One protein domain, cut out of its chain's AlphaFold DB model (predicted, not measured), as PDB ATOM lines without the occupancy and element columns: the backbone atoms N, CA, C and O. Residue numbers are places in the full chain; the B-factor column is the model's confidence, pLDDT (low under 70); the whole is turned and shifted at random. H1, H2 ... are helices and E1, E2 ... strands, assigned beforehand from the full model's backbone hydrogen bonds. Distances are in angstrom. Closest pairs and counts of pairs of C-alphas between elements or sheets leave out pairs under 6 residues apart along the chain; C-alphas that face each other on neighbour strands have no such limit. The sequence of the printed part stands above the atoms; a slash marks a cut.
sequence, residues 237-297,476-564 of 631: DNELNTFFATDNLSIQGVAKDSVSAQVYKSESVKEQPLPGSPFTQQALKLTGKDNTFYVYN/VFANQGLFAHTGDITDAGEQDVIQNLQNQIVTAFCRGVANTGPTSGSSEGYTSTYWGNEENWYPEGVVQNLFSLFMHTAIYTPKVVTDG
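AT A GLANCE: This is residues 237 to 297 and 476 to 564 of the 631 residues of the protein "Glyco_hydro_64 domain-containing protein" of Crocinitomicaceae bacterium (UniProt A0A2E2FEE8). A strongly twisted sheet of four strands, curled like part of a barrel, has the long helix H2 packed at its open side, reaching both edge strands, E1 and E4. H3 sits beside E1, H1 grazes the sheet, and H4 lies away from it, followed by a thin tail, residues 554 to 564, that sticks out and makes much of the length. The printed part has 150 residues, in the order H1 E1 E2 E3 E4 H2 H3 H4; the sheet runs E1 E2 E3 E4, all antiparallel, and the class is mixed, helices and strands, with under half of the residues in named elements. The whole is only just loose, close to compact, with a radius of gyration of the C-alphas of 17.8 A and spans of 67 by 33 by 29 A.

IN THESE COORDINATES: H1, residues 237 to 243, begins at C-alpha 237 (35.224, 25.163, -1.350). E1 is residues 250 to 253; E2, residues 262 to 273, is 24.9 A long and bends by 102 degrees at residue 270. E3, residues 280 to 287, is 19.5 A long and bends by 55 degrees at residue 283; E4 is residues 292 to 296. H2, residues 492 to 510, is 26.8 A long, from C-alpha 492 (62.024, 38.056, -9.036). H3 is residues 526 to 532, and H4, residues 546 to 553, ends at C-alpha 553 (32.184, 25.231, -26.430).

HOW THE PARTS SIT: The strands form a meander, each the antiparallel neighbour of the one before, in three hairpins. Within hydrogen-bond range are N 251 and O 264, 2.9 A apart, across the neighbours E1 and E2, N 269 and O 283, 2.8 A apart, across the neighbours E2 and E3, and N 284 and O 295, 2.8 A apart, across the neighbours E3 and E4. H2 is on the sheet in two layers, a helix on one face of a sheet, at a height of 6.2 A; its closest C-alphas to E1 are Val 497 and Gly 253, 5.4 A. H3 stands at the sheet's level, with C-alphas 528 and 251 5.1 A apart. H2, with residues 504 to 508 alone, only just touches H3, with 3 pairs of C-alphas within 8 A, the closest Ala 508 and Trp 531 at 5.8 A. H1 and H2 are near each other, and H4 is close to H2 but not clearly touching, C-alphas 510 and 548 being 7.2 A apart. In H1, H2, H3 and H4 every O i to N i+4 pair is within hydrogen-bond range.

THE WHOLE: The C-alphas farthest apart, Pro 278 and Asp 563, are 69.8 A apart; without the tail the body spans 41 by 33 by 27 A. Residues 298 to 475 are not printed, with 10.7 A between C-alphas 297 and 476. The links H2 to H3 and H3 to H4 are long. The model's pLDDT is under 70 at residues 255 to 260, 522 and 561 to 564.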
ATOM      1  N   ASP A 237      34.718  25.389  -2.716       96.25
ATOM      2  CA  ASP A 237      35.224  25.163  -1.350       96.25
ATOM      3  C   ASP A 237      35.546  23.690  -1.069       96.25
ATOM      4  O   ASP A 237      36.589  23.366  -0.493       96.25
ATOM      5  N   ASN A 238      34.674  22.777  -1.500       97.12
ATOM      6  CA  ASN A 238      34.875  21.341  -1.300       97.12
ATOM      7  C   ASN A 238      36.051  20.820  -2.133       97.12
ATOM      8  O   ASN A 238      36.886  20.052  -1.642       97.12
ATOM      9  N   GLU A 239      36.134  21.255  -3.384       96.69
ATOM     10  CA  GLU A 239      37.172  20.877  -4.331       96.69
ATOM     11  C   GLU A 239      38.536  21.412  -3.904       96.69
ATOM     12  O   GLU A 239      39.519  20.681  -4.004       96.69
ATOM     13  N   LEU A 240      38.602  22.635  -3.378       97.06
ATOM     14  CA  LEU A 240      39.807  23.222  -2.800       97.06
ATOM     15  C   LEU A 240      40.245  22.435  -1.563       97.06
ATOM     16  O   LEU A 240      41.380  21.974  -1.508       97.06
ATOM     17  N   ASN A 241      39.350  22.183  -0.605       96.81
ATOM     18  CA  ASN A 241      39.694  21.391   0.580       96.81
ATOM     19  C   ASN A 241      40.218  19.988   0.221       96.81
ATOM     20  O   ASN A 241      41.167  19.504   0.842       96.81
ATOM     21  N   THR A 242      39.639  19.354  -0.803       95.81
ATOM     22  CA  THR A 242      40.096  18.056  -1.328       95.81
ATOM     23  C   THR A 242      41.472  18.172  -1.986       95.81
ATOM     24  O   THR A 242      42.386  17.408  -1.670       95.81
ATOM     25  N   PHE A 243      41.647  19.159  -2.861       95.12
ATOM     26  CA  PHE A 243      42.893  19.404  -3.579       95.12
ATOM     27  C   PHE A 243      44.061  19.678  -2.623       95.12
ATOM     28  O   PHE A 243      45.105  19.036  -2.702       95.12
ATOM     29  N   PHE A 244      43.865  20.564  -1.646       95.62
ATOM     30  CA  PHE A 244      44.879  20.917  -0.652       95.62
ATOM     31  C   PHE A 244      45.139  19.816   0.385       95.62
ATOM     32  O   PHE A 244      46.097  19.919   1.152       95.62
ATOM     33  N   ALA A 245      44.322  18.758   0.418       94.75
ATOM     34  CA  ALA A 245      44.572  17.536   1.184       94.75
ATOM     35  C   ALA A 245      45.336  16.465   0.380       94.75
ATOM     36  O   ALA A 245      45.609  15.390   0.911       94.75
ATOM     37  N   THR A 246      45.664  16.734  -0.889       89.25
ATOM     38  CA  THR A 246      46.342  15.776  -1.767       89.25
ATOM     39  C   THR A 246      47.856  15.858  -1.613       89.25
ATOM     40  O   THR A 246      48.481  16.896  -1.838       89.25
ATOM     41  N   ASP A 247      48.452  14.710  -1.313       82.88
ATOM     42  CA  ASP A 247      49.887  14.486  -1.432       82.88
ATOM     43  C   ASP A 247      50.185  13.924  -2.829       82.88
ATOM     44  O   ASP A 247      49.395  13.139  -3.359       82.88
ATOM     45  N   ASN A 248      51.347  14.254  -3.403       84.25
ATOM     46  CA  ASN A 248      51.834  13.734  -4.693       84.25
ATOM     47  C   ASN A 248      51.311  14.436  -5.962       84.25
ATOM     48  O   ASN A 248      51.128  13.796  -6.998       84.25
ATOM     49  N   LEU A 249      51.137  15.755  -5.961       90.31
ATOM     50  CA  LEU A 249      51.072  16.499  -7.224       90.31
ATOM     51  C   LEU A 249      52.482  16.679  -7.800       90.31
ATOM     52  O   LEU A 249      53.477  16.702  -7.073       90.31
ATOM     53  N   SER A 250      52.564  16.804  -9.120       91.06
ATOM     54  CA  SER A 250      53.799  17.026  -9.868       91.06
ATOM     55  C   SER A 250      53.596  18.153 -10.868       91.06
ATOM     56  O   SER A 250      53.195  17.899 -12.006       91.06
ATOM     57  N   ILE A 251      53.878  19.380 -10.441       88.81
ATOM     58  CA  ILE A 251      53.554  20.606 -11.177       88.81
ATOM     59  C   ILE A 251      54.841  21.199 -11.754       88.81
ATOM     60  O   ILE A 251      55.849  21.291 -11.058       88.81
ATOM     61  N   GLN A 252      54.837  21.583 -13.025       85.44
ATOM     62  CA  GLN A 252      55.978  22.229 -13.668       85.44
ATOM     63  C   GLN A 252      55.952  23.733 -13.390       85.44
ATOM     64  O   GLN A 252      55.038  24.410 -13.833       85.44
ATOM     65  N   GLY A 253      56.937  24.273 -12.674       79.12
ATOM     66  CA  GLY A 253      57.077  25.716 -12.464       79.12
ATOM     67  C   GLY A 253      58.028  26.329 -13.487       79.12
ATOM     68  O   GLY A 253      59.125  25.805 -13.701       79.12
ATOM     69  N   VAL A 254      57.614  27.434 -14.108       75.56
ATOM     70  CA  VAL A 254      58.399  28.187 -15.102       75.56
ATOM     71  C   VAL A 254      58.595  29.621 -14.636       75.56
ATOM     72  O   VAL A 254      57.647  30.237 -14.160       75.56
ATOM     73  N   ALA A 255      59.808  30.147 -14.812       67.62
ATOM     74  CA  ALA A 255      60.111  31.569 -14.668       67.62
ATOM     75  C   ALA A 255      60.235  32.233 -16.044       67.62
ATOM     76  O   ALA A 255      60.623  31.576 -17.013       67.62
ATOM     77  N   LYS A 256      59.951  33.539 -16.115       55.44
ATOM     78  CA  LYS A 256      60.055  34.314 -17.356       55.44
ATOM     79  C   LYS A 256      61.510  34.482 -17.800       55.44
ATOM     80  O   LYS A 256      61.777  34.438 -18.992       55.44
ATOM     81  N   ASP A 257      62.438  34.570 -16.846       49.25
ATOM     82  CA  ASP A 257      63.871  34.719 -17.087       49.25
ATOM     83  C   ASP A 257      64.685  34.063 -15.946       49.25
ATOM     84  O   ASP A 257      64.373  34.226 -14.770       49.25
ATOM     85  N   SER A 258      65.773  33.353 -16.278       44.53
ATOM     86  CA  SER A 258      66.848  32.840 -15.388       44.53
ATOM     87  C   SER A 258      66.653  31.559 -14.549       44.53
ATOM     88  O   SER A 258      67.662  30.905 -14.270       44.53
ATOM     89  N   VAL A 259      65.436  31.112 -14.218       54.69
ATOM     90  CA  VAL A 259      65.236  29.811 -13.536       54.69
ATOM     91  C   VAL A 259      64.833  28.747 -14.556       54.69
ATOM     92  O   VAL A 259      63.840  28.892 -15.264       54.69
ATOM     93  N   SER A 260      65.609  27.662 -14.658       61.41
ATOM     94  CA  SER A 260      65.234  26.516 -15.502       61.41
ATOM     95  C   SER A 260      63.880  25.973 -15.055       61.41
ATOM     96  O   SER A 260      63.679  25.826 -13.854       61.41
ATOM     97  N   ALA A 261      62.984  25.643 -15.991       73.88
ATOM     98  CA  ALA A 261      61.722  24.994 -15.647       73.88
ATOM     99  C   ALA A 261      61.992  23.781 -14.736       73.88
ATOM    100  O   ALA A 261      62.804  22.919 -15.077       73.88
ATOM    101  N   GLN A 262      61.349  23.741 -13.567       84.69
ATOM    102  CA  GLN A 262      61.532  22.672 -12.581       84.69
ATOM    103  C   GLN A 262      60.210  21.968 -12.311       84.69
ATOM    104  O   GLN A 262      59.137  22.551 -12.451       84.69
ATOM    105  N   VAL A 263      60.289  20.719 -11.866       87.81
ATOM    106  CA  VAL A 263      59.132  20.008 -11.327       87.81
ATOM    107  C   VAL A 263      59.088  20.198  -9.821       87.81
ATOM    108  O   VAL A 263      60.044  19.878  -9.119       87.81
ATOM    109  N   TYR A 264      57.944  20.658  -9.339       91.50
ATOM    110  CA  TYR A 264      57.626  20.793  -7.932       91.50
ATOM    111  C   TYR A 264      56.730  19.637  -7.500       91.50
ATOM    112  O   TYR A 264      55.706  19.354  -8.132       91.50
ATOM    113  N   LYS A 265      57.119  18.959  -6.420       93.12
ATOM    114  CA  LYS A 265      56.301  17.922  -5.784       93.12
ATOM    115  C   LYS A 265      55.526  18.511  -4.617       93.12
ATOM    116  O   LYS A 265      56.108  19.258  -3.828       93.12
ATOM    117  N   SER A 266      54.237  18.191  -4.523       93.50
ATOM    118  CA  SER A 266      53.393  18.684  -3.433       93.50
ATOM    119  C   SER A 266      53.365  17.751  -2.228       93.50
ATOM    120  O   SER A 266      53.293  16.526  -2.357       93.50
ATOM    121  N   GLU A 267      53.336  18.375  -1.059       95.38
ATOM    122  CA  GLU A 267      52.995  17.793   0.235       95.38
ATOM    123  C   GLU A 267      51.891  18.658   0.860       95.38
ATOM    124  O   GLU A 267      51.998  19.890   0.874       95.38
ATOM    125  N   SER A 268      50.823  18.037   1.355       96.25
ATOM    126  CA  SER A 268      49.761  18.725   2.082       96.25
ATOM    127  C   SER A 268      50.251  19.148   3.465       96.25
ATOM    128  O   SER A 268      50.748  18.347   4.257       96.25
ATOM    129  N   VAL A 269      50.057  20.423   3.795       97.25
ATOM    130  CA  VAL A 269      50.353  20.990   5.111       97.25
ATOM    131  C   VAL A 269      49.049  21.480   5.719       97.25
ATOM    132  O   VAL A 269      48.432  22.414   5.218       97.25
ATOM    133  N   LYS A 270      48.613  20.857   6.819       96.25
ATOM    134  CA  LYS A 270      47.339  21.208   7.475       96.25
ATOM    135  C   LYS A 270      47.343  22.610   8.085       96.25
ATOM    136  O   LYS A 270      46.328  23.293   8.031       96.25
ATOM    137  N   GLU A 271      48.470  23.018   8.659       96.19
ATOM    138  CA  GLU A 271      48.628  24.299   9.348       96.19
ATOM    139  C   GLU A 271      49.960  24.938   8.949       96.19
ATOM    140  O   GLU A 271      51.002  24.669   9.543       96.19
ATOM    141  N   GLN A 272      49.928  25.785   7.925       95.75
ATOM    142  CA  GLN A 272      51.047  26.627   7.527       95.75
ATOM    143  C   GLN A 272      50.790  28.061   8.014       95.75
ATOM    144  O   GLN A 272      49.703  28.589   7.757       95.75
ATOM    145  N   PRO A 273      51.748  28.717   8.696       94.50
ATOM    146  CA  PRO A 273      51.629  30.128   9.047       94.50
ATOM    147  C   PRO A 273      51.330  30.997   7.826       94.50
ATOM    148  O   PRO A 273      51.983  30.871   6.782       94.50
ATOM    149  N   LEU A 274      50.336  31.871   7.967       90.00
ATOM    150  CA  LEU A 274      50.033  32.878   6.965       90.00
ATOM    151  C   LEU A 274      51.072  34.011   7.042       90.00
ATOM    152  O   LEU A 274      51.425  34.439   8.145       90.00
ATOM    153  N   PRO A 275      51.573  34.517   5.905       85.25
ATOM    154  CA  PRO A 275      52.605  35.549   5.905       85.25
ATOM    155  C   PRO A 275      52.124  36.842   6.570       85.25
ATOM    156  O   PRO A 275      51.020  37.311   6.307       85.25
ATOM    157  N   GLY A 276      52.928  37.407   7.475       82.31
ATOM    158  CA  GLY A 276      52.564  38.631   8.200       82.31
ATOM    159  C   GLY A 276      51.331  38.511   9.110       82.31
ATOM    160  O   GLY A 276      50.778  39.531   9.513       82.31
ATOM    161  N   SER A 277      50.888  37.295   9.446       86.25
ATOM    162  CA  SER A 277      49.632  37.045  10.158       86.25
ATOM    163  C   SER A 277      49.814  36.078  11.337       86.25
ATOM    164  O   SER A 277      50.665  35.191  11.289       86.25
ATOM    165  N   PRO A 278      49.028  36.218  12.425       86.81
ATOM    166  CA  PRO A 278      49.066  35.283  13.550       86.81
ATOM    167  C   PRO A 278      48.333  33.963  13.263       86.81
ATOM    168  O   PRO A 278      48.332  33.077  14.117       86.81
ATOM    169  N   PHE A 279      47.657  33.849  12.118       91.19
ATOM    170  CA  PHE A 279      46.842  32.691  11.777       91.19
ATOM    171  C   PHE A 279      47.627  31.652  10.977       91.19
ATOM    172  O   PHE A 279      48.628  31.945  10.324       91.19
ATOM    173  N   THR A 280      47.119  30.425  10.990       94.56
ATOM    174  CA  THR A 280      47.549  29.357  10.088       94.56
ATOM    175  C   THR A 280      46.438  29.022   9.098       94.56
ATOM    176  O   THR A 280      45.259  29.344   9.301       94.56
ATOM    177  N   GLN A 281      46.831  28.387   8.000       94.44
ATOM    178  CA  GLN A 281      45.941  27.941   6.941       94.44
ATOM    179  C   GLN A 281      46.484  26.657   6.314       94.44
ATOM    180  O   GLN A 281      47.694  26.432   6.303       94.44
ATOM    181  N   GLN A 282      45.597  25.821   5.776       96.50
ATOM    182  CA  GLN A 282      46.020  24.678   4.974       96.50
ATOM    183  C   GLN A 282      46.784  25.165   3.735       96.50
ATOM    184  O   GLN A 282      46.414  26.168   3.127       96.50
ATOM    185  N   ALA A 283      47.837  24.456   3.349       96.19
ATOM    186  CA  ALA A 283      48.677  24.799   2.212       96.19
ATOM    187  C   ALA A 283      49.184  23.550   1.486       96.19
ATOM    188  O   ALA A 283      49.207  22.452   2.038       96.19
ATOM    189  N   LEU A 284      49.622  23.739   0.247       95.31
ATOM    190  CA  LEU A 284      50.506  22.827  -0.459       95.31
ATOM    191  C   LEU A 284      51.928  23.359  -0.339       95.31
ATOM    192  O   LEU A 284      52.222  24.479  -0.758       95.31
ATOM    193  N   LYS A 285      52.819  22.532   0.196       95.44
ATOM    194  CA  LYS A 285      54.258  22.758   0.138       95.44
ATOM    195  C   LYS A 285      54.785  22.170  -1.165       95.44
ATOM    196  O   LYS A 285      54.753  20.959  -1.361       95.44
ATOM    197  N   LEU A 286      55.265  23.029  -2.053       93.56
ATOM    198  CA  LEU A 286      55.761  22.692  -3.382       93.56
ATOM    199  C   LEU A 286      57.288  22.703  -3.360       93.56
ATOM    200  O   LEU A 286      57.902  23.765  -3.325       93.56
ATOM    201  N   THR A 287      57.903  21.520  -3.357       93.69
ATOM    202  CA  THR A 287      59.366  21.371  -3.270       93.69
ATOM    203  C   THR A 287      59.943  21.063  -4.649       93.69
ATOM    204  O   THR A 287      59.628  20.023  -5.233       93.69
ATOM    205  N   GLY A 288      60.751  21.987  -5.170       91.25
ATOM    206  CA  GLY A 288      61.538  21.829  -6.392       91.25
ATOM    207  C   GLY A 288      62.953  21.336  -6.090       91.25
ATOM    208  O   GLY A 288      63.230  20.822  -5.005       91.25
ATOM    209  N   LYS A 289      63.871  21.497  -7.048       88.56
ATOM    210  CA  LYS A 289      65.277  21.110  -6.864       88.56
ATOM    211  C   LYS A 289      65.995  22.057  -5.905       88.56
ATOM    212  O   LYS A 289      66.728  21.596  -5.034       88.56
ATOM    213  N   ASP A 290      65.780  23.357  -6.095       87.06
ATOM    214  CA  ASP A 290      66.537  24.402  -5.399       87.06
ATOM    215  C   ASP A 290      65.673  25.179  -4.390       87.06
ATOM    216  O   ASP A 290      66.196  25.674  -3.397       87.06
ATOM    217  N   ASN A 291      64.348  25.211  -4.594       89.25
ATOM    218  CA  ASN A 291      63.428  26.079  -3.859       89.25
ATOM    219  C   ASN A 291      62.208  25.331  -3.311       89.25
ATOM    220  O   ASN A 291      61.811  24.275  -3.810       89.25
ATOM    221  N   THR A 292      61.593  25.900  -2.275       92.44
ATOM    222  CA  THR A 292      60.315  25.440  -1.716       92.44
ATOM    223  C   THR A 292      59.351  26.608  -1.635       92.44
ATOM    224  O   THR A 292      59.683  27.643  -1.065       92.44
ATOM    225  N   PHE A 293      58.142  26.408  -2.148       92.94
ATOM    226  CA  PHE A 293      57.070  27.391  -2.087       92.94
ATOM    227  C   PHE A 293      55.875  26.868  -1.304       92.94
ATOM    228  O   PHE A 293      55.680  25.657  -1.173       92.94
ATOM    229  N   TYR A 294      55.052  27.792  -0.819       93.38
ATOM    230  CA  TYR A 294      53.772  27.488  -0.202       93.38
ATOM    231  C   TYR A 294      52.664  28.153  -1.003       93.38
ATOM    232  O   TYR A 294      52.669  29.366  -1.195       93.38
ATOM    233  N   VAL A 295      51.719  27.335  -1.448       93.25
ATOM    234  CA  VAL A 295      50.445  27.778  -2.011       93.25
ATOM    235  C   VAL A 295      49.393  27.509  -0.953       93.25
ATOM    236  O   VAL A 295      49.361  26.408  -0.414       93.25
ATOM    237  N   TYR A 296      48.549  28.475  -0.611       94.81
ATOM    238  CA  TYR A 296      47.599  28.316   0.494       94.81
ATOM    239  C   TYR A 296      46.177  28.077  -0.009       94.81
ATOM    240  O   TYR A 296      45.754  28.641  -1.017       94.81
ATOM    241  N   ASN A 297      45.420  27.277   0.741       96.19
ATOM    242  CA  ASN A 297      44.001  27.060   0.511       96.19
ATOM    243  C   ASN A 297      43.233  28.349   0.856       96.19
ATOM    244  O   ASN A 297      43.267  28.757   2.021       96.19
ATOM    245  N   VAL A 476      39.568  31.916  -7.276       94.69
ATOM    246  CA  VAL A 476      39.652  31.005  -8.427       94.69
ATOM    247  C   VAL A 476      39.240  31.719  -9.720       94.69
ATOM    248  O   VAL A 476      39.980  31.709 -10.692       94.69
ATOM    249  N   PHE A 477      38.094  32.393  -9.774       94.50
ATOM    250  CA  PHE A 477      37.624  32.978 -11.035       94.50
ATOM    251  C   PHE A 477      38.500  34.121 -11.562       94.50
ATOM    252  O   PHE A 477      38.771  34.189 -12.762       94.50
ATOM    253  N   ALA A 478      38.942  35.008 -10.672       89.06
ATOM    254  CA  ALA A 478      39.743  36.178 -11.017       89.06
ATOM    255  C   ALA A 478      41.255  35.920 -10.923       89.06
ATOM    256  O   ALA A 478      42.038  36.785 -11.309       89.06
ATOM    257  N   ASN A 479      41.674  34.758 -10.402       87.94
ATOM    258  CA  ASN A 479      43.066  34.470 -10.049       87.94
ATOM    259  C   ASN A 479      43.695  35.575  -9.174       87.94
ATOM    260  O   ASN A 479      44.817  36.031  -9.394       87.94
ATOM    261  N   GLN A 480      42.933  36.052  -8.193       79.75
ATOM    262  CA  GLN A 480      43.349  37.107  -7.276       79.75
ATOM    263  C   GLN A 480      43.440  36.533  -5.867       79.75
ATOM    264  O   GLN A 480      42.476  35.963  -5.375       79.75
ATOM    265  N   GLY A 481      44.565  36.707  -5.177       71.75
ATOM    266  CA  GLY A 481      44.657  36.396  -3.752       71.75
ATOM    267  C   GLY A 481      45.724  35.371  -3.382       71.75
ATOM    268  O   GLY A 481      46.863  35.481  -3.819       71.75
ATOM    269  N   LEU A 482      45.385  34.454  -2.466       75.31
ATOM    270  CA  LEU A 482      46.367  33.828  -1.562       75.31
ATOM    271  C   LEU A 482      47.133  32.643  -2.166       75.31
ATOM    272  O   LEU A 482      48.090  32.153  -1.566       75.31
ATOM    273  N   PHE A 483      46.742  32.171  -3.347       79.69
ATOM    274  CA  PHE A 483      47.409  31.029  -3.963       79.69
ATOM    275  C   PHE A 483      48.933  31.249  -4.087       79.69
ATOM    276  O   PHE A 483      49.686  30.312  -3.867       79.69
ATOM    277  N   ALA A 484      49.407  32.475  -4.315       72.50
ATOM    278  CA  ALA A 484      50.823  32.829  -4.365       72.50
ATOM    279  C   ALA A 484      51.090  34.144  -3.619       72.50
ATOM    280  O   ALA A 484      51.163  35.215  -4.222       72.50
ATOM    281  N   HIS A 485      51.283  34.081  -2.297       79.19
ATOM    282  CA  HIS A 485      51.803  35.244  -1.569       79.19
ATOM    283  C   HIS A 485      53.259  35.504  -1.966       79.19
ATOM    284  O   HIS A 485      54.155  34.738  -1.613       79.19
ATOM    285  N   THR A 486      53.493  36.603  -2.680       81.25
ATOM    286  CA  THR A 486      54.824  37.002  -3.163       81.25
ATOM    287  C   THR A 486      55.478  38.099  -2.332       81.25
ATOM    288  O   THR A 486      56.655  38.379  -2.536       81.25
ATOM    289  N   GLY A 487      54.749  38.710  -1.389       75.75
ATOM    290  CA  GLY A 487      55.177  39.934  -0.701       75.75
ATOM    291  C   GLY A 487      56.498  39.817   0.067       75.75
ATOM    292  O   GLY A 487      57.206  40.810   0.200       75.75
ATOM    293  N   ASP A 488      56.851  38.610   0.515       78.94
ATOM    294  CA  ASP A 488      58.095  38.338   1.250       78.94
ATOM    295  C   ASP A 488      59.192  37.688   0.384       78.94
ATOM    296  O   ASP A 488      60.308  37.463   0.855       78.94
ATOM    297  N   ILE A 489      58.901  37.381  -0.885       83.88
ATOM    298  CA  ILE A 489      59.865  36.799  -1.825       83.88
ATOM    299  C   ILE A 489      60.638  37.948  -2.464       83.88
ATOM    300  O   ILE A 489      60.050  38.822  -3.091       83.88
ATOM    301  N   THR A 490      61.961  37.971  -2.304       86.81
ATOM    302  CA  THR A 490      62.798  39.069  -2.830       86.81
ATOM    303  C   THR A 490      63.390  38.776  -4.205       86.81
ATOM    304  O   THR A 490      63.727  39.712  -4.930       86.81
ATOM    305  N   ASP A 491      63.502  37.500  -4.575       89.00
ATOM    306  CA  ASP A 491      63.985  37.085  -5.887       89.00
ATOM    307  C   ASP A 491      62.847  37.130  -6.919       89.00
ATOM    308  O   ASP A 491      61.797  36.510  -6.742       89.00
ATOM    309  N   ALA A 492      63.045  37.880  -8.004       86.62
ATOM    310  CA  ALA A 492      62.024  38.056  -9.036       86.62
ATOM    311  C   ALA A 492      61.718  36.754  -9.800       86.62
ATOM    312  O   ALA A 492      60.569  36.515 -10.159       86.62
ATOM    313  N   GLY A 493      62.715  35.888 -10.009       85.50
ATOM    314  CA  GLY A 493      62.511  34.599 -10.667       85.50
ATOM    315  C   GLY A 493      61.681  33.649  -9.804       85.50
ATOM    316  O   GLY A 493      60.816  32.939 -10.312       85.50
ATOM    317  N   GLU A 494      61.884  33.669  -8.488       87.88
ATOM    318  CA  GLU A 494      61.034  32.940  -7.543       87.88
ATOM    319  C   GLU A 494      59.597  33.477  -7.499       87.88
ATOM    320  O   GLU A 494      58.657  32.680  -7.450       87.88
ATOM    321  N   GLN A 495      59.412  34.803  -7.566       88.12
ATOM    322  CA  GLN A 495      58.082  35.413  -7.688       88.12
ATOM    323  C   GLN A 495      57.359  34.938  -8.956       88.12
ATOM    324  O   GLN A 495      56.184  34.573  -8.881       88.12
ATOM    325  N   ASP A 496      58.056  34.891 -10.095       86.81
ATOM    326  CA  ASP A 496      57.495  34.391 -11.354       86.81
ATOM    327  C   ASP A 496      57.067  32.924 -11.239       86.81
ATOM    328  O   ASP A 496      55.975  32.555 -11.678       86.81
ATOM    329  N   VAL A 497      57.895  32.079 -10.610       87.19
ATOM    330  CA  VAL A 497      57.574  30.657 -10.427       87.19
ATOM    331  C   VAL A 497      56.314  30.483  -9.588       87.19
ATOM    332  O   VAL A 497      55.422  29.734  -9.986       87.19
ATOM    333  N   ILE A 498      56.206  31.144  -8.434       88.19
ATOM    334  CA  ILE A 498      55.041  30.948  -7.559       88.19
ATOM    335  C   ILE A 498      53.757  31.498  -8.195       88.19
ATOM    336  O   ILE A 498      52.713  30.852  -8.099       88.19
ATOM    337  N   GLN A 499      53.840  32.605  -8.941       87.00
ATOM    338  CA  GLN A 499      52.724  33.106  -9.751       87.00
ATOM    339  C   GLN A 499      52.333  32.096 -10.836       87.00
ATOM    340  O   GLN A 499      51.155  31.785 -10.996       87.00
ATOM    341  N   ASN A 500      53.303  31.503 -11.536       87.69
ATOM    342  CA  ASN A 500      53.046  30.466 -12.534       87.69
ATOM    343  C   ASN A 500      52.376  29.215 -11.932       87.69
ATOM    344  O   ASN A 500      51.471  28.646 -12.550       87.69
ATOM    345  N   LEU A 501      52.778  28.796 -10.728       88.88
ATOM    346  CA  LEU A 501      52.159  27.675 -10.012       88.88
ATOM    347  C   LEU A 501      50.708  27.997  -9.615       88.88
ATOM    348  O   LEU A 501      49.822  27.170  -9.844       88.88
ATOM    349  N   GLN A 502      50.443  29.200  -9.090       89.25
ATOM    350  CA  GLN A 502      49.081  29.682  -8.826       89.25
ATOM    351  C   GLN A 502      48.231  29.654 -10.103       89.25
ATOM    352  O   GLN A 502      47.135  29.088 -10.093       89.25
ATOM    353  N   ASN A 503      48.745  30.209 -11.204       87.62
ATOM    354  CA  ASN A 503      48.012  30.304 -12.465       87.62
ATOM    355  C   ASN A 503      47.582  28.921 -12.956       87.62
ATOM    356  O   ASN A 503      46.434  28.740 -13.352       87.62
ATOM    357  N   GLN A 504      48.473  27.929 -12.884       89.12
ATOM    358  CA  GLN A 504      48.157  26.556 -13.278       89.12
ATOM    359  C   GLN A 504      47.071  25.926 -12.406       89.12
ATOM    360  O   GLN A 504      46.150  25.311 -12.940       89.12
ATOM    361  N   ILE A 505      47.155  26.090 -11.084       91.69
ATOM    362  CA  ILE A 505      46.170  25.536 -10.142       91.69
ATOM    363  C   ILE A 505      44.793  26.154 -10.392       91.69
ATOM    364  O   ILE A 505      43.804  25.439 -10.548       91.69
ATOM    365  N   VAL A 506      44.725  27.482 -10.475       93.12
ATOM    366  CA  VAL A 506      43.473  28.210 -10.691       93.12
ATOM    367  C   VAL A 506      42.851  27.855 -12.044       93.12
ATOM    368  O   VAL A 506      41.661  27.551 -12.129       93.12
ATOM    369  N   THR A 507      43.671  27.788 -13.089       91.56
ATOM    370  CA  THR A 507      43.253  27.353 -14.424       91.56
ATOM    371  C   THR A 507      42.706  25.925 -14.414       91.56
ATOM    372  O   THR A 507      41.672  25.647 -15.024       91.56
ATOM    373  N   ALA A 508      43.342  25.019 -13.666       92.94
ATOM    374  CA  ALA A 508      42.877  23.646 -13.517       92.94
ATOM    375  C   ALA A 508      41.510  23.559 -12.815       92.94
ATOM    376  O   ALA A 508      40.691  22.720 -13.200       92.94
ATOM    377  N   PHE A 509      41.222  24.420 -11.830       95.75
ATOM    378  CA  PHE A 509      39.884  24.514 -11.225       95.75
ATOM    379  C   PHE A 509      38.851  25.067 -12.206       95.75
ATOM    380  O   PHE A 509      37.784  24.474 -12.365       95.75
ATOM    381  N   CYS A 510      39.172  26.149 -12.921       95.62
ATOM    382  CA  CYS A 510      38.285  26.716 -13.937       95.62
ATOM    383  C   CYS A 510      37.919  25.691 -15.023       95.62
ATOM    384  O   CYS A 510      36.760  25.623 -15.432       95.62
ATOM    385  N   ARG A 511      38.874  24.848 -15.432       94.38
ATOM    386  CA  ARG A 511      38.696  23.784 -16.435       94.38
ATOM    387  C   ARG A 511      38.120  22.475 -15.870       94.38
ATOM    388  O   ARG A 511      37.888  21.551 -16.641       94.38
ATOM    389  N   GLY A 512      37.905  22.360 -14.555       95.62
ATOM    390  CA  GLY A 512      37.369  21.147 -13.914       95.62
ATOM    391  C   GLY A 512      38.355  19.972 -13.819       95.62
ATOM    392  O   GLY A 512      37.955  18.837 -13.560       95.62
ATOM    393  N   VAL A 513      39.653  20.213 -14.025       94.94
ATOM    394  CA  VAL A 513      40.697  19.173 -14.090       94.94
ATOM    395  C   VAL A 513      41.593  19.097 -12.854       94.94
ATOM    396  O   VAL A 513      42.360  18.142 -12.718       94.94
ATOM    397  N   ALA A 514      41.473  20.048 -11.918       93.69
ATOM    398  CA  ALA A 514      42.284  20.099 -10.697       93.69
ATOM    399  C   ALA A 514      42.247  18.783  -9.895       93.69
ATOM    400  O   ALA A 514      43.296  18.285  -9.494       93.69
ATOM    401  N   ASN A 515      41.055  18.189  -9.734       88.88
ATOM    402  CA  ASN A 515      40.824  16.989  -8.915       88.88
ATOM    403  C   ASN A 515      40.593  15.694  -9.713       88.88
ATOM    404  O   ASN A 515      40.369  14.645  -9.114       88.88
ATOM    405  N   THR A 516      40.615  15.741 -11.048       89.62
ATOM    406  CA  THR A 516      40.414  14.548 -11.900       89.62
ATOM    407  C   THR A 516      41.714  13.992 -12.473       89.62
ATOM    408  O   THR A 516      41.719  12.901 -13.038       89.62
ATOM    409  N   GLY A 517      42.817  14.729 -12.322       81.25
ATOM    410  CA  GLY A 517      44.120  14.330 -12.835       81.25
ATOM    411  C   GLY A 517      44.762  13.158 -12.091       81.25
ATOM    412  O   GLY A 517      44.394  12.837 -10.959       81.25
ATOM    413  N   PRO A 518      45.759  12.509 -12.715       81.38
ATOM    414  CA  PRO A 518      46.502  11.436 -12.081       81.38
ATOM    415  C   PRO A 518      47.259  11.964 -10.855       81.38
ATOM    416  O   PRO A 518      48.010  12.934 -10.937       81.38
ATOM    417  N   THR A 519      47.101  11.281  -9.720       74.06
ATOM    418  CA  THR A 519      47.836  11.555  -8.470       74.06
ATOM    419  C   THR A 519      49.211  10.878  -8.428       74.06
ATOM    420  O   THR A 519      49.965  11.035  -7.475       74.06
ATOM    421  N   SER A 520      49.560  10.109  -9.462       75.69
ATOM    422  CA  SER A 520      50.881   9.510  -9.653       75.69
ATOM    423  C   SER A 520      51.160   9.312 -11.144       75.69
ATOM    424  O   SER A 520      50.237   9.115 -11.932       75.69
ATOM    425  N   GLY A 521      52.428   9.357 -11.544       74.19
ATOM    426  CA  GLY A 521      52.833   9.210 -12.939       74.19
ATOM    427  C   GLY A 521      54.343   9.058 -13.077       74.19
ATOM    428  O   GLY A 521      55.099   9.464 -12.192       74.19
ATOM    429  N   SER A 522      54.784   8.440 -14.176       66.81
ATOM    430  CA  SER A 522      56.208   8.229 -14.472       66.81
ATOM    431  C   SER A 522      56.865   9.412 -15.189       66.81
ATOM    432  O   SER A 522      58.090   9.504 -15.177       66.81
ATOM    433  N   SER A 523      56.086  10.310 -15.800       75.81
ATOM    434  CA  SER A 523      56.601  11.515 -16.451       75.81
ATOM    435  C   SER A 523      56.769  12.668 -15.462       75.81
ATOM    436  O   SER A 523      55.947  12.896 -14.575       75.81
ATOM    437  N   GLU A 524      57.846  13.428 -15.615       77.50
ATOM    438  CA  GLU A 524      58.017  14.715 -14.943       77.50
ATOM    439  C   GLU A 524      56.855  15.661 -15.278       77.50
ATOM    440  O   GLU A 524      56.362  15.669 -16.402       77.50
ATOM    441  N   GLY A 525      56.371  16.417 -14.285       78.44
ATOM    442  CA  GLY A 525      55.266  17.356 -14.504       78.44
ATOM    443  C   GLY A 525      53.915  16.710 -14.851       78.44
ATOM    444  O   GLY A 525      53.055  17.414 -15.368       78.44
ATOM    445  N   TYR A 526      53.696  15.412 -14.572       82.31
ATOM    446  CA  TYR A 526      52.484  14.694 -15.012       82.31
ATOM    447  C   TYR A 526      51.158  15.385 -14.662       82.31
ATOM    448  O   TYR A 526      50.191  15.250 -15.409       82.31
ATOM    449  N   THR A 527      51.098  16.128 -13.551       88.25
ATOM    450  CA  THR A 527      49.904  16.887 -13.165       88.25
ATOM    451  C   THR A 527      49.686  18.056 -14.123       88.25
ATOM    452  O   THR A 527      48.615  18.159 -14.712       88.25
ATOM    453  N   SER A 528      50.714  18.880 -14.353       88.31
ATOM    454  CA  SER A 528      50.663  19.979 -15.329       88.31
ATOM    455  C   SER A 528      50.406  19.484 -16.749       88.31
ATOM    456  O   SER A 528      49.650  20.116 -17.476       88.31
ATOM    457  N   THR A 529      50.975  18.341 -17.149       86.38
ATOM    458  CA  THR A 529      50.700  17.739 -18.462       86.38
ATOM    459  C   THR A 529      49.230  17.351 -18.603       86.38
ATOM    460  O   THR A 529      48.625  17.627 -19.633       86.38
ATOM    461  N   TYR A 530      48.630  16.745 -17.573       90.44
ATOM    462  CA  TYR A 530      47.208  16.405 -17.597       90.44
ATOM    463  C   TYR A 530      46.326  17.660 -17.626       90.44
ATOM    464  O   TYR A 530      45.409  17.732 -18.441       90.44
ATOM    465  N   TRP A 531      46.620  18.656 -16.780       90.88
ATOM    466  CA  TRP A 531      45.888  19.928 -16.753       90.88
ATOM    467  C   TRP A 531      46.048  20.739 -18.032       90.88
ATOM    468  O   TRP A 531      45.136  21.469 -18.405       90.88
ATOM    469  N   GLY A 532      47.193  20.625 -18.697       86.50
ATOM    470  CA  GLY A 532      47.471  21.277 -19.967       86.50
ATOM    471  C   GLY A 532      46.912  20.539 -21.179       86.50
ATOM    472  O   GLY A 532      46.891  21.118 -22.254       86.50
ATOM    473  N   ASN A 533      46.453  19.292 -21.039       87.56
ATOM    474  CA  ASN A 533      45.810  18.588 -22.142       87.56
ATOM    475  C   ASN A 533      44.324  18.955 -22.215       87.56
ATOM    476  O   ASN A 533      43.520  18.564 -21.369       87.56
ATOM    477  N   GLU A 534      43.988  19.681 -23.266       88.81
ATOM    478  CA  GLU A 534      42.654  20.155 -23.615       88.81
ATOM    479  C   GLU A 534      41.585  19.074 -23.720       88.81
ATOM    480  O   GLU A 534      40.439  19.311 -23.338       88.81
ATOM    481  N   GLU A 535      41.957  17.865 -24.136       92.38
ATOM    482  CA  GLU A 535      41.036  16.724 -24.189       92.38
ATOM    483  C   GLU A 535      40.492  16.340 -22.809       92.38
ATOM    484  O   GLU A 535      39.439  15.715 -22.704       92.38
ATOM    485  N   ASN A 536      41.175  16.745 -21.734       94.38
ATOM    486  CA  ASN A 536      40.707  16.534 -20.369       94.38
ATOM    487  C   ASN A 536      39.805  17.668 -19.868       94.38
ATOM    488  O   ASN A 536      39.166  17.515 -18.827       94.38
ATOM    489  N   TRP A 537      39.777  18.819 -20.546       94.38
ATOM    490  CA  TRP A 537      39.095  20.004 -20.036       94.38
ATOM    491  C   TRP A 537      37.587  19.837 -20.059       94.38
ATOM    492  O   TRP A 537      36.999  19.220 -20.944       94.38
ATOM    493  N   TYR A 538      36.961  20.458 -19.075       95.88
ATOM    494  CA  TYR A 538      35.532  20.474 -18.845       95.88
ATOM    495  C   TYR A 538      34.852  19.104 -18.705       95.88
ATOM    496  O   TYR A 538      33.846  18.864 -19.387       95.88
ATOM    497  N   PRO A 539      35.310  18.199 -17.819       96.56
ATOM    498  CA  PRO A 539      34.621  16.928 -17.610       96.56
ATOM    499  C   PRO A 539      33.133  17.129 -17.266       96.56
ATOM    500  O   PRO A 539      32.709  18.161 -16.734       96.56
ATOM    501  N   GLU A 540      32.283  16.158 -17.590       95.25
ATOM    502  CA  GLU A 540      30.889  16.187 -17.135       95.25
ATOM    503  C   GLU A 540      30.809  15.812 -15.645       95.25
ATOM    504  O   GLU A 540      31.484  14.889 -15.194       95.25
ATOM    505  N   GLY A 541      29.972  16.516 -14.874       93.50
ATOM    506  CA  GLY A 541      29.683  16.174 -13.475       93.50
ATOM    507  C   GLY A 541      30.728  16.610 -12.442       93.50
ATOM    508  O   GLY A 541      30.656  16.149 -11.305       93.50
ATOM    509  N   VAL A 542      31.672  17.481 -12.807       95.06
ATOM    510  CA  VAL A 542      32.657  18.067 -11.882       95.06
ATOM    511  C   VAL A 542      32.432  19.567 -11.724       95.06
ATOM    512  O   VAL A 542      32.022  20.238 -12.671       95.06
ATOM    513  N   VAL A 543      32.734  20.101 -10.539       97.19
ATOM    514  CA  VAL A 543      32.701  21.548 -10.298       97.19
ATOM    515  C   VAL A 543      33.774  22.236 -11.139       97.19
ATOM    516  O   VAL A 543      34.936  21.828 -11.149       97.19
ATOM    517  N   GLN A 544      33.370  23.286 -11.849       96.75
ATOM    518  CA  GLN A 544      34.207  24.017 -12.796       96.75
ATOM    519  C   GLN A 544      33.608  25.394 -13.111       96.75
ATOM    520  O   GLN A 544      32.487  25.715 -12.710       96.75
ATOM    521  N   ASN A 545      34.323  26.202 -13.889       97.25
ATOM    522  CA  ASN A 545      33.806  27.466 -14.397       97.25
ATOM    523  C   ASN A 545      32.907  27.229 -15.628       97.25
ATOM    524  O   ASN A 545      33.389  27.112 -16.758       97.25
ATOM    525  N   LEU A 546      31.586  27.178 -15.420       97.75
ATOM    526  CA  LEU A 546      30.620  26.948 -16.502       97.75
ATOM    527  C   LEU A 546      30.505  28.123 -17.485       97.75
ATOM    528  O   LEU A 546      30.120  27.902 -18.633       97.75
ATOM    529  N   PHE A 547      30.892  29.337 -17.077       97.44
ATOM    530  CA  PHE A 547      31.023  30.470 -17.993       97.44
ATOM    531  C   PHE A 547      32.174  30.242 -18.982       97.44
ATOM    532  O   PHE A 547      31.980  30.379 -20.184       97.44
ATOM    533  N   SER A 548      33.342  29.795 -18.511       95.50
ATOM    534  CA  SER A 548      34.468  29.442 -19.392       95.50
ATOM    535  C   SER A 548      34.114  28.295 -20.347       95.50
ATOM    536  O   SER A 548      34.370  28.396 -21.545       95.50
ATOM    537  N   LEU A 549      33.428  27.254 -19.854       96.75
ATOM    538  CA  LEU A 549      32.890  26.192 -20.712       96.75
ATOM    539  C   LEU A 549      31.976  26.762 -21.815       96.75
ATOM    540  O   LEU A 549      32.096  26.356 -22.971       96.75
ATOM    541  N   PHE A 550      31.065  27.681 -21.478       97.69
ATOM    542  CA  PHE A 550      30.207  28.349 -22.461       97.69
ATOM    543  C   PHE A 550      31.036  29.090 -23.516       97.69
ATOM    544  O   PHE A 550      30.841  28.851 -24.705       97.69
ATOM    545  N   MET A 551      31.995  29.920 -23.100       95.81
ATOM    546  CA  MET A 551      32.816  30.712 -24.022       95.81
ATOM    547  C   MET A 551      33.595  29.830 -25.011       95.81
ATOM    548  O   MET A 551      33.674  30.161 -26.189       95.81
ATOM    549  N   HIS A 552      34.103  28.677 -24.569       94.81
ATOM    550  CA  HIS A 552      34.874  27.780 -25.432       94.81
ATOM    551  C   HIS A 552      34.043  26.824 -26.283       94.81
ATOM    552  O   HIS A 552      34.492  26.437 -27.355       94.81
ATOM    553  N   THR A 553      32.871  26.389 -25.820       96.38
ATOM    554  CA  THR A 553      32.184  25.231 -26.430       96.38
ATOM    555  C   THR A 553      30.771  25.515 -26.909       96.38
ATOM    556  O   THR A 553      30.166  24.658 -27.557       96.38
ATOM    557  N   ALA A 554      30.209  26.679 -26.586       97.50
ATOM    558  CA  ALA A 554      28.861  26.988 -27.014       97.50
ATOM    559  C   ALA A 554      28.801  27.181 -28.531       97.50
ATOM    560  O   ALA A 554      29.689  27.746 -29.174       97.50
ATOM    561  N   ILE A 555      27.695  26.702 -29.086       96.94
ATOM    562  CA  ILE A 555      27.364  26.790 -30.498       96.94
ATOM    563  C   ILE A 555      26.008  27.475 -30.574       96.94
ATOM    564  O   ILE A 555      25.046  27.045 -29.931       96.94
ATOM    565  N   TYR A 556      25.930  28.542 -31.359       96.19
ATOM    566  CA  TYR A 556      24.657  29.128 -31.730       96.19
ATOM    567  C   TYR A 556      23.962  28.214 -32.741       96.19
ATOM    568  O   TYR A 556      24.511  27.927 -33.806       96.19
ATOM    569  N   THR A 557      22.743  27.789 -32.413       92.25
ATOM    570  CA  THR A 557      21.881  27.017 -33.314       92.25
ATOM    571  C   THR A 557      20.620  27.831 -33.621       92.25
ATOM    572  O   THR A 557      19.829  28.089 -32.705       92.25
ATOM    573  N   PRO A 558      20.399  28.237 -34.881       85.81
ATOM    574  CA  PRO A 558      19.180  28.920 -35.307       85.81
ATOM    575  C   PRO A 558      17.915  28.119 -34.962       85.81
ATOM    576  O   PRO A 558      17.875  26.895 -35.078       85.81
ATOM    577  N   LYS A 559      16.847  28.806 -34.529       77.06
ATOM    578  CA  LYS A 559      15.583  28.154 -34.114       77.06
ATOM    579  C   LYS A 559      14.782  27.567 -35.278       77.06
ATOM    580  O   LYS A 559      13.918  26.724 -35.046       77.06
ATOM    581  N   VAL A 560      15.012  28.042 -36.498       71.56
ATOM    582  CA  VAL A 560      14.286  27.631 -37.699       71.56
ATOM    583  C   VAL A 560      15.297  27.564 -38.831       71.56
ATOM    584  O   VAL A 560      15.789  28.604 -39.239       71.56
ATOM    585  N   VAL A 561      15.583  26.356 -39.316       58.06
ATOM    586  CA  VAL A 561      16.271  26.167 -40.596       58.06
ATOM    587  C   VAL A 561      15.184  26.191 -41.664       58.06
ATOM    588  O   VAL A 561      14.454  25.209 -41.822       58.06
ATOM    589  N   THR A 562      14.978  27.325 -42.326       60.09
ATOM    590  CA  THR A 562      14.006  27.409 -43.431       60.09
ATOM    591  C   THR A 562      14.722  27.084 -44.734       60.09
ATOM    592  O   THR A 562      15.450  27.917 -45.249       60.09
ATOM    593  N   ASP A 563      14.522  25.856 -45.229       52.56
ATOM    594  CA  ASP A 563      14.924  25.323 -46.544       52.56
ATOM    595  C   ASP A 563      16.044  26.090 -47.284       52.56
ATOM    596  O   ASP A 563      15.804  26.799 -48.263       52.56
ATOM    597  N   GLY A 564      17.292  25.850 -46.871       57.56
ATOM    598  CA  GLY A 564      18.468  25.995 -47.736       57.56
ATOM    599  C   GLY A 564      19.270  27.292 -47.637       57.56
ATOM    600  O   GLY A 564      20.183  27.454 -48.449       57.56
TER     601      GLY A 564